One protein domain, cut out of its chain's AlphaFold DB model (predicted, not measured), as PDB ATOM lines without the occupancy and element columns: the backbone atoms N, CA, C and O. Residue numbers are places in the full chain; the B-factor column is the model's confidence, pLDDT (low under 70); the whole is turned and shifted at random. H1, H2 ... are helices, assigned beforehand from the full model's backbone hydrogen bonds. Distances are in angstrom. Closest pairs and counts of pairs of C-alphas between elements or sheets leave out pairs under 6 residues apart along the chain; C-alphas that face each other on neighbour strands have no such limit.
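What this domain is: This is residues 18 to 111 of the 252 residues of a protein of Rhizobium tibeticum (UniProt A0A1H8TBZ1). A small cluster of four helices has H3 as its core: H2 folds back beside it as a helical hairpin, while H4 and H5 each pack on H3 about perpendicular to it, and a detached helix, H1, lies off to the side of this body, with residues 23 to 28 sticking out. A long loop, residues 66 to 84, runs out from H3, pairs briefly with the link just before H2, and returns to H4. The printed part has 94 residues with five named helices, H1 to H5 in order along the chain, and no named strand; its class is all helix. It is compact, with a radius of gyration of the C-alphas of 13.7 A, and spans 38 by 29 by 25 A.

How they stand to each other: H1, residues 18 to 27, touches no helix; residues 23 to 28, of which 23 to 27 belong to H1, stand free. H2, residues 37 to 46, and H3, residues 55 to 65, form a helical hairpin: they touch, closest at the C-alphas of Lys 37 and Leu 65, 6.9 A apart, and run opposite ways at a shallow tilt of 10 degrees. H3 is the hub and touches three helices. H4, residues 85 to 91, touches H3 about perpendicular, at 78 degrees, with the C-alphas of Ala 63 and Arg 91 closest at 5.3 A. H5, residues 97 to 109, touches H3 about perpendicular, at 83 degrees, with the C-alphas of Ser 57 and His 103 closest at 4.9 A. H5 touches H4 with residues 97 to 100 alone, at 87 degrees, about perpendicular; the closest C-alphas are those of Asn 85 and Gly 97, 6.7 A apart. H2 is apart from H4 and from H5. In H1, H2, H3, H4 and H5 every O i to N i+4 pair is within hydrogen-bond range. Residues 35 to 36 pair with residues 72 to 73, antiparallel, in stretches too short to be named.

Where its parts are: H1 begins at C-alpha 18, (-5.907, 31.664, 63.889), and measures 14.2 A from first to last C-alpha. H2 measures 14.5 A. H3 measures 15.4 A, from C-alpha 55 at (-12.739, 54.193, 70.315) to C-alpha 65. H4 measures 10.0 A. H5, the longest helix with 13 residues, measures 18.2 A and ends at C-alpha 109, (-9.623, 39.865, 65.300).

The domain as a whole: The two C-alphas farthest apart are those of Asn 30 and Ala 96, at 38.0 A. The printed part has no cut. The link from H3 to H4, 19 residues, is long; that from H4 to H5 is tight. The mean pLDDT of the printed part is 82.0; residues 18 to 32 and 75 to 77 are under 70.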
ATOM      1  N   ALA A  18      -5.854  30.763  62.736       51.31
ATOM      2  CA  ALA A  18      -5.907  31.664  63.889       51.31
ATOM      3  C   ALA A  18      -7.117  31.402  64.812       51.31
ATOM      4  O   ALA A  18      -6.983  31.489  66.027       51.31
ATOM      5  N   PHE A  19      -8.276  31.030  64.255       49.94
ATOM      6  CA  PHE A  19      -9.466  30.684  65.039       49.94
ATOM      7  C   PHE A  19      -9.287  29.344  65.762       49.94
ATOM      8  O   PHE A  19      -9.582  29.247  66.949       49.94
ATOM      9  N   VAL A  20      -8.746  28.328  65.076       52.34
ATOM     10  CA  VAL A  20      -8.456  27.013  65.683       52.34
ATOM     11  C   VAL A  20      -7.395  27.141  66.779       52.34
ATOM     12  O   VAL A  20      -7.575  26.610  67.870       52.34
ATOM     13  N   LYS A  21      -6.328  27.908  66.521       53.06
ATOM     14  CA  LYS A  21      -5.279  28.213  67.500       53.06
ATOM     15  C   LYS A  21      -5.853  28.935  68.721       53.06
ATOM     16  O   LYS A  21      -5.618  28.481  69.829       53.06
ATOM     17  N   GLY A  22      -6.693  29.956  68.526       54.19
ATOM     18  CA  GLY A  22      -7.368  30.648  69.629       54.19
ATOM     19  C   GLY A  22      -8.315  29.754  70.444       54.19
ATOM     20  O   GLY A  22      -8.405  29.915  71.659       54.19
ATOM     21  N   GLN A  23      -8.988  28.780  69.817       52.53
ATOM     22  CA  GLN A  23      -9.803  27.794  70.542       52.53
ATOM     23  C   GLN A  23      -8.945  26.842  71.388       52.53
ATOM     24  O   GLN A  23      -9.277  26.615  72.550       52.53
ATOM     25  N   LEU A  24      -7.831  26.342  70.844       47.00
ATOM     26  CA  LEU A  24      -6.879  25.497  71.578       47.00
ATOM     27  C   LEU A  24      -6.211  26.271  72.727       47.00
ATOM     28  O   LEU A  24      -6.242  25.821  73.865       47.00
ATOM     29  N   GLU A  25      -5.731  27.490  72.473       51.56
ATOM     30  CA  GLU A  25      -5.124  28.370  73.486       51.56
ATOM     31  C   GLU A  25      -6.102  28.797  74.589       51.56
ATOM     32  O   GLU A  25      -5.673  29.153  75.683       51.56
ATOM     33  N   THR A  26      -7.413  28.765  74.329       52.34
ATOM     34  CA  THR A  26      -8.434  28.967  75.370       52.34
ATOM     35  C   THR A  26      -8.635  27.703  76.204       52.34
ATOM     36  O   THR A  26      -8.785  27.803  77.416       52.34
ATOM     37  N   ALA A  27      -8.621  26.526  75.573       44.50
ATOM     38  CA  ALA A  27      -8.768  25.240  76.255       44.50
ATOM     39  C   ALA A  27      -7.535  24.854  77.098       44.50
ATOM     40  O   ALA A  27      -7.670  24.134  78.082       44.50
ATOM     41  N   GLU A  28      -6.347  25.352  76.743       40.41
ATOM     42  CA  GLU A  28      -5.080  25.109  77.453       40.41
ATOM     43  C   GLU A  28      -4.788  26.120  78.585       40.41
ATOM     44  O   GLU A  28      -3.711  26.091  79.189       40.41
ATOM     45  N   ARG A  29      -5.719  27.030  78.909       47.41
ATOM     46  CA  ARG A  29      -5.520  27.979  80.014       47.41
ATOM     47  C   ARG A  29      -5.554  27.273  81.368       47.41
ATOM     48  O   ARG A  29      -6.603  26.872  81.860       47.41
ATOM     49  N   ASN A  30      -4.385  27.196  82.001       47.69
ATOM     50  CA  ASN A  30      -4.261  26.899  83.426       47.69
ATOM     51  C   ASN A  30      -5.151  27.853  84.230       47.69
ATOM     52  O   ASN A  30      -5.027  29.064  84.051       47.69
ATOM     53  N   ALA A  31      -5.975  27.315  85.135       51.03
ATOM     54  CA  ALA A  31      -6.893  28.075  85.984       51.03
ATOM     55  C   ALA A  31      -6.171  29.244  86.679       51.03
ATOM     56  O   ALA A  31      -5.397  29.053  87.624       51.03
ATOM     57  N   SER A  32      -6.386  30.463  86.181       56.44
ATOM     58  CA  SER A  32      -5.588  31.622  86.570       56.44
ATOM     59  C   SER A  32      -6.466  32.803  86.955       56.44
ATOM     60  O   SER A  32      -6.860  33.570  86.088       56.44
ATOM     61  N   LYS A  33      -6.642  32.962  88.275       71.31
ATOM     62  CA  LYS A  33      -6.902  34.214  89.015       71.31
ATOM     63  C   LYS A  33      -8.043  35.097  88.485       71.31
ATOM     64  O   LYS A  33      -7.932  35.685  87.418       71.31
ATOM     65  N   SER A  34      -9.045  35.328  89.336       79.56
ATOM     66  CA  SER A  34      -9.979  36.453  89.179       79.56
ATOM     67  C   SER A  34      -9.235  37.761  88.832       79.56
ATOM     68  O   SER A  34      -8.194  38.076  89.427       79.56
ATOM     69  N   VAL A  35      -9.784  38.524  87.879       86.81
ATOM     70  CA  VAL A  35      -9.348  39.892  87.562       86.81
ATOM     71  C   VAL A  35     -10.560  40.812  87.394       86.81
ATOM     72  O   VAL A  35     -11.436  40.538  86.578       86.81
ATOM     73  N   ASP A  36     -10.568  41.949  88.099       90.88
ATOM     74  CA  ASP A  36     -11.576  43.011  87.950       90.88
ATOM     75  C   ASP A  36     -11.754  43.422  86.473       90.88
ATOM     76  O   ASP A  36     -10.810  43.849  85.789       90.88
ATOM     77  N   LYS A  37     -12.989  43.320  85.973       92.19
ATOM     78  CA  LYS A  37     -13.323  43.556  84.560       92.19
ATOM     79  C   LYS A  37     -13.057  44.990  84.105       92.19
ATOM     80  O   LYS A  37     -12.734  45.225  82.939       92.19
ATOM     81  N   TRP A  38     -13.165  45.961  85.012       94.56
ATOM     82  CA  TRP A  38     -12.939  47.371  84.703       94.56
ATOM     83  C   TRP A  38     -11.456  47.740  84.692       94.56
ATOM     84  O   TRP A  38     -11.075  48.680  83.993       94.56
ATOM     85  N   LYS A  39     -10.605  46.988  85.393       92.19
ATOM     86  CA  LYS A  39      -9.152  47.041  85.261       92.19
ATOM     87  C   LYS A  39      -8.744  46.556  83.876       92.19
ATOM     88  O   LYS A  39      -8.153  47.340  83.145       92.19
ATOM     89  N   VAL A  40      -9.186  45.362  83.468       90.25
ATOM     90  CA  VAL A  40      -8.943  44.847  82.104       90.25
ATOM     91  C   VAL A  40      -9.419  45.848  81.045       90.25
ATOM     92  O   VAL A  40      -8.705  46.121  80.083       90.25
ATOM     93  N   PHE A  41     -10.590  46.463  81.238       93.19
ATOM     94  CA  PHE A  41     -11.083  47.500  80.330       93.19
ATOM     95  C   PHE A  41     -10.174  48.739  80.252       93.19
ATOM     96  O   PHE A  41      -9.941  49.242  79.152       93.19
ATOM     97  N   ARG A  42      -9.657  49.238  81.386       94.25
ATOM     98  CA  ARG A  42      -8.718  50.375  81.414       94.25
ATOM     99  C   ARG A  42      -7.400  50.029  80.726       94.25
ATOM    100  O   ARG A  42      -6.973  50.790  79.862       94.25
ATOM    101  N   ASP A  43      -6.837  48.863  81.029       91.31
ATOM    102  CA  ASP A  43      -5.584  48.378  80.440       91.31
ATOM    103  C   ASP A  43      -5.718  48.258  78.900       91.31
ATOM    104  O   ASP A  43      -4.850  48.696  78.144       91.31
ATOM    105  N   VAL A  44      -6.866  47.768  78.405       91.38
ATOM    106  CA  VAL A  44      -7.193  47.727  76.964       91.38
ATOM    107  C   VAL A  44      -7.422  49.124  76.362       91.38
ATOM    108  O   VAL A  44      -7.107  49.336  75.191       91.38
ATOM    109  N   CYS A  45      -7.955  50.088  77.120       92.31
ATOM    110  CA  CYS A  45      -8.099  51.471  76.646       92.31
ATOM    111  C   CYS A  45      -6.744  52.166  76.462       92.31
ATOM    112  O   CYS A  45      -6.590  52.924  75.503       92.31
ATOM    113  N   GLU A  46      -5.783  51.906  77.349       93.06
ATOM    114  CA  GLU A  46      -4.405  52.405  77.244       93.06
ATOM    115  C   GLU A  46      -3.664  51.735  76.075       93.06
ATOM    116  O   GLU A  46      -3.072  52.412  75.236       93.06
ATOM    117  N   ALA A  47      -3.794  50.414  75.936       91.75
ATOM    118  CA  ALA A  47      -3.166  49.637  74.868       91.75
ATOM    119  C   ALA A  47      -3.918  49.660  73.516       91.75
ATOM    120  O   ALA A  47      -3.546  48.928  72.595       91.75
ATOM    121  N   LYS A  48      -4.979  50.465  73.356       89.69
ATOM    122  CA  LYS A  48      -5.913  50.371  72.211       89.69
ATOM    123  C   LYS A  48      -5.230  50.446  70.840       89.69
ATOM    124  O   LYS A  48      -5.650  49.754  69.915       89.69
ATOM    125  N   ASP A  49      -4.186  51.266  70.720       91.75
ATOM    126  CA  ASP A  49      -3.486  51.516  69.459       91.75
ATOM    127  C   ASP A  49      -2.562  50.335  69.103       91.75
ATOM    128  O   ASP A  49      -2.404  50.015  67.927       91.75
ATOM    129  N   ILE A  50      -2.062  49.603  70.110       89.75
ATOM    130  CA  ILE A  50      -1.329  48.333  69.953       89.75
ATOM    131  C   ILE A  50      -2.265  47.248  69.400       89.75
ATOM    132  O   ILE A  50      -1.886  46.490  68.509       89.75
ATOM    133  N   PHE A  51      -3.514  47.209  69.876       85.25
ATOM    134  CA  PHE A  51      -4.557  46.312  69.363       85.25
ATOM    135  C   PHE A  51      -5.209  46.796  68.048       85.25
ATOM    136  O   PHE A  51      -6.093  46.120  67.522       85.25
ATOM    137  N   GLY A  52      -4.833  47.968  67.516       88.12
ATOM    138  CA  GLY A  52      -5.452  48.554  66.317       88.12
ATOM    139  C   GLY A  52      -6.936  48.931  66.487       88.12
ATOM    140  O   GLY A  52      -7.691  48.971  65.511       88.12
ATOM    141  N   LEU A  53      -7.389  49.176  67.720       92.31
ATOM    142  CA  LEU A  53      -8.800  49.360  68.058       92.31
ATOM    143  C   LEU A  53      -9.242  50.824  68.009       92.31
ATOM    144  O   LEU A  53      -8.669  51.718  68.621       92.31
ATOM    145  N   GLN A  54     -10.376  51.057  67.351       92.75
ATOM    146  CA  GLN A  54     -11.043  52.357  67.358       92.75
ATOM    147  C   GLN A  54     -11.794  52.581  68.681       92.75
ATOM    148  O   GLN A  54     -12.345  51.639  69.249       92.75
ATOM    149  N   ASN A  55     -11.957  53.840  69.112       92.12
ATOM    150  CA  ASN A  55     -12.739  54.193  70.315       92.12
ATOM    151  C   ASN A  55     -14.167  53.588  70.315       92.12
ATOM    152  O   ASN A  55     -14.718  53.266  71.364       92.12
ATOM    153  N   ARG A  56     -14.777  53.387  69.135       94.06
ATOM    154  CA  ARG A  56     -16.086  52.721  68.993       94.06
ATOM    155  C   ARG A  56     -16.037  51.206  69.252       94.06
ATOM    156  O   ARG A  56     -17.048  50.657  69.672       94.06
ATOM    157  N   SER A  57     -14.892  50.545  69.068       94.25
ATOM    158  CA  SER A  57     -14.677  49.162  69.519       94.25
ATOM    159  C   SER A  57     -14.595  49.086  71.046       94.25
ATOM    160  O   SER A  57     -15.219  48.211  71.637       94.25
ATOM    161  N   LEU A  58     -13.927  50.048  71.695       95.25
ATOM    162  CA  LEU A  58     -13.888  50.142  73.162       95.25
ATOM    163  C   LEU A  58     -15.291  50.356  73.757       95.25
ATOM    164  O   LEU A  58     -15.645  49.700  74.730       95.25
ATOM    165  N   ALA A  59     -16.139  51.181  73.131       96.00
ATOM    166  CA  ALA A  59     -17.537  51.342  73.550       96.00
ATOM    167  C   ALA A  59     -18.349  50.028  73.477       96.00
ATOM    168  O   ALA A  59     -19.203  49.780  74.327       96.00
ATOM    169  N   VAL A  60     -18.071  49.161  72.493       95.62
ATOM    170  CA  VAL A  60     -18.684  47.822  72.401       95.62
ATOM    171  C   VAL A  60     -18.144  46.882  73.479       95.62
ATOM    172  O   VAL A  60     -18.928  46.149  74.074       95.62
ATOM    173  N   LEU A  61     -16.842  46.930  73.774       94.94
ATOM    174  CA  LEU A  61     -16.242  46.144  74.856       94.94
ATOM    175  C   LEU A  61     -16.810  46.548  76.227       94.94
ATOM    176  O   LEU A  61     -17.257  45.686  76.976       94.94
ATOM    177  N   HIS A  62     -16.894  47.850  76.515       95.81
ATOM    178  CA  HIS A  62     -17.557  48.380  77.711       95.81
ATOM    179  C   HIS A  62     -19.009  47.890  77.817       95.81
ATOM    180  O   HIS A  62     -19.442  47.423  78.870       95.81
ATOM    181  N   ALA A  63     -19.763  47.962  76.713       95.25
ATOM    182  CA  ALA A  63     -21.133  47.467  76.672       95.25
ATOM    183  C   ALA A  63     -21.200  45.967  77.006       95.25
ATOM    184  O   ALA A  63     -21.996  45.603  77.866       95.25
ATOM    185  N   LEU A  64     -20.345  45.123  76.412       93.44
ATOM    186  CA  LEU A  64     -20.261  43.684  76.711       93.44
ATOM    187  C   LEU A  64     -19.974  43.413  78.199       93.44
ATOM    188  O   LEU A  64     -20.717  42.661  78.828       93.44
ATOM    189  N   LEU A  65     -18.970  44.076  78.783       92.69
ATOM    190  CA  LEU A  65     -18.603  43.917  80.200       92.69
ATOM    191  C   LEU A  65     -19.706  44.377  81.171       92.69
ATOM    192  O   LEU A  65     -19.790  43.876  82.292       92.69
ATOM    193  N   SER A  66     -20.590  45.283  80.741       92.00
ATOM    194  CA  SER A  66     -21.758  45.706  81.528       92.00
ATOM    195  C   SER A  66     -22.924  44.701  81.541       92.00
ATOM    196  O   SER A  66     -23.852  44.876  82.327       92.00
ATOM    197  N   PHE A  67     -22.898  43.665  80.690       88.56
ATOM    198  CA  PHE A  67     -23.821  42.519  80.774       88.56
ATOM    199  C   PHE A  67     -23.266  41.364  81.607       88.56
ATOM    200  O   PHE A  67     -24.024  40.474  81.982       88.56
ATOM    201  N   TYR A  68     -21.959  41.354  81.869       88.06
ATOM    202  CA  TYR A  68     -21.350  40.368  82.747       88.06
ATOM    203  C   TYR A  68     -21.743  40.695  84.199       88.06
ATOM    204  O   TYR A  68     -21.527  41.844  84.607       88.06
ATOM    205  N   PRO A  69     -22.358  39.766  84.956       82.69
ATOM    206  CA  PRO A  69     -22.973  40.081  86.246       82.69
ATOM    207  C   PRO A  69     -21.929  40.424  87.312       82.69
ATOM    208  O   PRO A  69     -22.042  41.456  87.972       82.69
ATOM    209  N   ASP A  70     -20.880  39.613  87.419       86.62
ATOM    210  CA  ASP A  70     -19.854  39.751  88.448       86.62
ATOM    211  C   ASP A  70     -18.866  40.880  88.138       86.62
ATOM    212  O   ASP A  70     -18.707  41.308  86.993       86.62
ATOM    213  N   THR A  71     -18.187  41.399  89.159       86.94
ATOM    214  CA  THR A  71     -17.098  42.380  88.982       86.94
ATOM    215  C   THR A  71     -15.848  41.733  88.385       86.94
ATOM    216  O   THR A  71     -15.126  42.368  87.615       86.94
ATOM    217  N   ASP A  72     -15.641  40.457  88.697       88.31
ATOM    218  CA  ASP A  72     -14.404  39.723  88.484       88.31
ATOM    219  C   ASP A  72     -14.549  38.713  87.348       88.31
ATOM    220  O   ASP A  72     -15.430  37.858  87.373       88.31
ATOM    221  N   LEU A  73     -13.655  38.784  86.365       85.12
ATOM    222  CA  LEU A  73     -13.553  37.793  85.302       85.12
ATOM    223  C   LEU A  73     -12.827  36.559  85.854       85.12
ATOM    224  O   LEU A  73     -11.620  36.611  86.099       85.12
ATOM    225  N   SER A  74     -13.562  35.466  86.048       82.38
ATOM    226  CA  SER A  74     -13.041  34.153  86.446       82.38
ATOM    227  C   SER A  74     -13.580  33.055  85.522       82.38
ATOM    228  O   SER A  74     -14.679  33.167  84.971       82.38
ATOM    229  N   ASP A  75     -12.823  31.967  85.368       69.88
ATOM    230  CA  ASP A  75     -13.302  30.786  84.637       69.88
ATOM    231  C   ASP A  75     -14.418  30.053  85.414       69.88
ATOM    232  O   ASP A  75     -15.297  29.451  84.803       69.88
ATOM    233  N   GLU A  76     -14.430  30.168  86.751       67.25
ATOM    234  CA  GLU A  76     -15.429  29.562  87.650       67.25
ATOM    235  C   GLU A  76     -16.836  30.157  87.467       67.25
ATOM    236  O   GLU A  76     -17.825  29.428  87.513       67.25
ATOM    237  N   ASN A  77     -16.933  31.466  87.206       63.81
ATOM    238  CA  ASN A  77     -18.204  32.168  87.001       63.81
ATOM    239  C   ASN A  77     -18.681  32.125  85.533       63.81
ATOM    240  O   ASN A  77     -19.791  32.563  85.234       63.81
ATOM    241  N   GLY A  78     -17.860  31.605  84.612       71.31
ATOM    242  CA  GLY A  78     -18.184  31.434  83.194       71.31
ATOM    243  C   GLY A  78     -18.179  32.739  82.387       71.31
ATOM    244  O   GLY A  78     -19.098  33.548  82.455       71.31
ATOM    245  N   LEU A  79     -17.172  32.930  81.530       78.38
ATOM    246  CA  LEU A  79     -16.904  34.184  80.796       78.38
ATOM    247  C   LEU A  79     -17.841  34.469  79.591       78.38
ATOM    248  O   LEU A  79     -17.401  35.004  78.568       78.38
ATOM    249  N   VAL A  80     -19.126  34.103  79.660       82.69
ATOM    250  CA  VAL A  80     -20.071  34.174  78.527       82.69
ATOM    251  C   VAL A  80     -21.198  35.177  78.788       82.69
ATOM    252  O   VAL A  80     -21.854  35.147  79.822       82.69
ATOM    253  N   VAL A  81     -21.471  36.047  77.807       84.12
ATOM    254  CA  VAL A  81     -22.594  37.000  77.829       84.12
ATOM    255  C   VAL A  81     -23.466  36.851  76.579       84.12
ATOM    256  O   VAL A  81     -22.957  36.626  75.481       84.12
ATOM    257  N   PHE A  82     -24.783  37.029  76.731       82.12
ATOM    258  CA  PHE A  82     -25.775  36.844  75.657       82.12
ATOM    259  C   PHE A  82     -26.598  38.109  75.309       82.12
ATOM    260  O   PHE A  82     -27.825  38.031  75.235       82.12
ATOM    261  N   PRO A  83     -25.988  39.292  75.106       84.25
ATOM    262  CA  PRO A  83     -26.748  40.505  74.830       84.25
ATOM    263  C   PRO A  83     -27.224  40.576  73.376       84.25
ATOM    264  O   PRO A  83     -26.490  40.242  72.440       84.25
ATOM    265  N   SER A  84     -28.433  41.091  73.155       81.75
ATOM    266  CA  SER A  84     -28.926  41.305  71.795       81.75
ATOM    267  C   SER A  84     -28.293  42.533  71.135       81.75
ATOM    268  O   SER A  84     -27.872  43.493  71.786       81.75
ATOM    269  N   ASN A  85     -28.246  42.535  69.796       87.00
ATOM    270  CA  ASN A  85     -27.671  43.643  69.019       87.00
ATOM    271  C   ASN A  85     -28.345  44.997  69.316       87.00
ATOM    272  O   ASN A  85     -27.692  46.032  69.204       87.00
ATOM    273  N   ALA A  86     -29.630  44.999  69.690       80.75
ATOM    274  CA  ALA A  86     -30.354  46.206  70.083       80.75
ATOM    275  C   ALA A  86     -29.847  46.744  71.432       80.75
ATOM    276  O   ALA A  86     -29.466  47.908  71.528       80.75
ATOM    277  N   GLN A  87     -29.749  45.885  72.450       86.25
ATOM    278  CA  GLN A  87     -29.254  46.277  73.771       86.25
ATOM    279  C   GLN A  87     -27.763  46.671  73.745       86.25
ATOM    280  O   GLN A  87     -27.374  47.631  74.415       86.25
ATOM    281  N   LEU A  88     -26.936  45.984  72.942       89.62
ATOM    282  CA  LEU A  88     -25.545  46.381  72.671       89.62
ATOM    283  C   LEU A  88     -25.465  47.746  71.984       89.62
ATOM    284  O   LEU A  88     -24.648  48.571  72.379       89.62
ATOM    285  N   SER A  89     -26.309  47.995  70.977       89.25
ATOM    286  CA  SER A  89     -26.368  49.284  70.277       89.25
ATOM    287  C   SER A  89     -26.682  50.428  71.243       89.25
ATOM    288  O   SER A  89     -25.941  51.411  71.264       89.25
ATOM    289  N   ILE A  90     -27.706  50.270  72.092       88.31
ATOM    290  CA  ILE A  90     -28.100  51.260  73.108       88.31
ATOM    291  C   ILE A  90     -26.927  51.562  74.054       88.31
ATOM    292  O   ILE A  90     -26.520  52.718  74.175       88.31
ATOM    293  N   ARG A  91     -26.336  50.529  74.674       92.44
ATOM    294  CA  ARG A  91     -25.227  50.695  75.634       92.44
ATOM    295  C   ARG A  91     -23.933  51.215  74.999       92.44
ATOM    296  O   ARG A  91     -23.198  51.940  75.658       92.44
ATOM    297  N   ALA A  92     -23.670  50.919  73.726       93.56
ATOM    298  CA  ALA A  92     -22.523  51.442  72.974       93.56
ATOM    299  C   ALA A  92     -22.813  52.801  72.286       93.56
ATOM    300  O   ALA A  92     -22.243  53.113  71.235       93.56
ATOM    301  N   HIS A  93     -23.689  53.620  72.881       93.06
ATOM    302  CA  HIS A  93     -24.071  54.965  72.425       93.06
ATOM    303  C   HIS A  93     -24.708  55.004  71.022       93.06
ATOM    304  O   HIS A  93     -24.282  55.770  70.150       93.06
ATOM    305  N   GLY A  94     -25.721  54.163  70.802       89.31
ATOM    306  CA  GLY A  94     -26.602  54.199  69.629       89.31
ATOM    307  C   GLY A  94     -25.959  53.768  68.308       89.31
ATOM    308  O   GLY A  94     -26.393  54.202  67.242       89.31
ATOM    309  N   ILE A  95     -24.899  52.952  68.330       90.50
ATOM    310  CA  ILE A  95     -24.221  52.544  67.089       90.50
ATOM    311  C   ILE A  95     -25.113  51.658  66.210       90.50
ATOM    312  O   ILE A  95     -25.664  50.653  66.658       90.50
ATOM    313  N   ALA A  96     -25.209  51.992  64.921       89.81
ATOM    314  CA  ALA A  96     -25.983  51.219  63.952       89.81
ATOM    315  C   ALA A  96     -25.506  49.755  63.860       89.81
ATOM    316  O   ALA A  96     -24.310  49.472  63.950       89.81
ATOM    317  N   GLY A  97     -26.424  48.813  63.618       84.94
ATOM    318  CA  GLY A  97     -26.131  47.372  63.662       84.94
ATOM    319  C   GLY A  97     -25.048  46.885  62.683       84.94
ATOM    320  O   GLY A  97     -24.345  45.917  62.971       84.94
ATOM    321  N   THR A  98     -24.869  47.552  61.540       86.44
ATOM    322  CA  THR A  98     -23.750  47.312  60.605       86.44
ATOM    323  C   THR A  98     -22.408  47.684  61.237       86.44
ATOM    324  O   THR A  98     -21.482  46.872  61.257       86.44
ATOM    325  N   THR A  99     -22.335  48.877  61.823       90.62
ATOM    326  CA  THR A  99     -21.184  49.403  62.565       90.62
ATOM    327  C   THR A  99     -20.869  48.539  63.788       90.62
ATOM    328  O   THR A  99     -19.716  48.149  63.963       90.62
ATOM    329  N   LEU A 100     -21.876  48.136  64.573       91.50
ATOM    330  CA  LEU A 100     -21.729  47.189  65.688       91.50
ATOM    331  C   LEU A 100     -21.078  45.876  65.232       91.50
ATOM    332  O   LEU A 100     -20.090  45.450  65.824       91.50
ATOM    333  N   ARG A 101     -21.564  45.257  64.146       88.69
ATOM    334  CA  ARG A 101     -20.974  44.010  63.621       88.69
ATOM    335  C   ARG A 101     -19.515  44.178  63.187       88.69
ATOM    336  O   ARG A 101     -18.737  43.253  63.401       88.69
ATOM    337  N   ARG A 102     -19.140  45.336  62.630       90.88
ATOM    338  CA  ARG A 102     -17.745  45.672  62.289       90.88
ATOM    339  C   ARG A 102     -16.865  45.798  63.537       90.88
ATOM    340  O   ARG A 102     -15.765  45.262  63.550       90.88
ATOM    341  N   HIS A 103     -17.344  46.464  64.587       93.88
ATOM    342  CA  HIS A 103     -16.584  46.610  65.835       93.88
ATOM    343  C   HIS A 103     -16.478  45.297  66.622       93.88
ATOM    344  O   HIS A 103     -15.412  45.000  67.148       93.88
ATOM    345  N   LEU A 104     -17.524  44.462  66.617       91.06
ATOM    346  CA  LEU A 104     -17.455  43.092  67.138       91.06
ATOM    347  C   LEU A 104     -16.437  42.236  66.373       91.06
ATOM    348  O   LEU A 104     -15.739  41.448  66.997       91.06
ATOM    349  N   ALA A 105     -16.329  42.383  65.046       88.69
ATOM    350  CA  ALA A 105     -15.283  41.707  64.278       88.69
ATOM    351  C   ALA A 105     -13.886  42.174  64.716       88.69
ATOM    352  O   ALA A 105     -13.086  41.336  65.097       88.69
ATOM    353  N   ALA A 106     -13.644  43.487  64.803       89.06
ATOM    354  CA  ALA A 106     -12.356  44.023  65.252       89.06
ATOM    355  C   ALA A 106     -11.942  43.548  66.663       89.06
ATOM    356  O   ALA A 106     -10.766  43.299  66.895       89.06
ATOM    357  N   LEU A 107     -12.888  43.386  67.598       90.38
ATOM    358  CA  LEU A 107     -12.604  42.830  68.932       90.38
ATOM    359  C   LEU A 107     -12.261  41.327  68.901       90.38
ATOM    360  O   LEU A 107     -11.457  40.878  69.716       90.38
ATOM    361  N   VAL A 108     -12.851  40.559  67.976       87.19
ATOM    362  CA  VAL A 108     -12.499  39.145  67.739       87.19
ATOM    363  C   VAL A 108     -11.131  39.036  67.069       87.19
ATOM    364  O   VAL A 108     -10.311  38.223  67.481       87.19
ATOM    365  N   ASP A 109     -10.870  39.872  66.065       83.88
ATOM    366  CA  ASP A 109      -9.623  39.865  65.300       83.88
ATOM    367  C   ASP A 109      -8.430  40.328  66.172       83.88
ATOM    368  O   ASP A 109      -7.317  39.837  66.003       83.88
ATOM    369  N   ALA A 110      -8.676  41.192  67.170       81.81
ATOM    370  CA  ALA A 110      -7.725  41.563  68.227       81.81
ATOM    371  C   ALA A 110      -7.595  40.524  69.368       81.81
ATOM    372  O   ALA A 110      -6.852  40.754  70.319       81.81
ATOM    373  N   GLY A 111      -8.334  39.408  69.319       83.38
ATOM    374  CA  GLY A 111      -8.283  38.337  70.323       83.38
ATOM    375  C   GLY A 111      -8.911  38.667  71.686       83.38
ATOM    376  O   GLY A 111      -8.787  37.870  72.613       83.38
TER     377      GLY A 111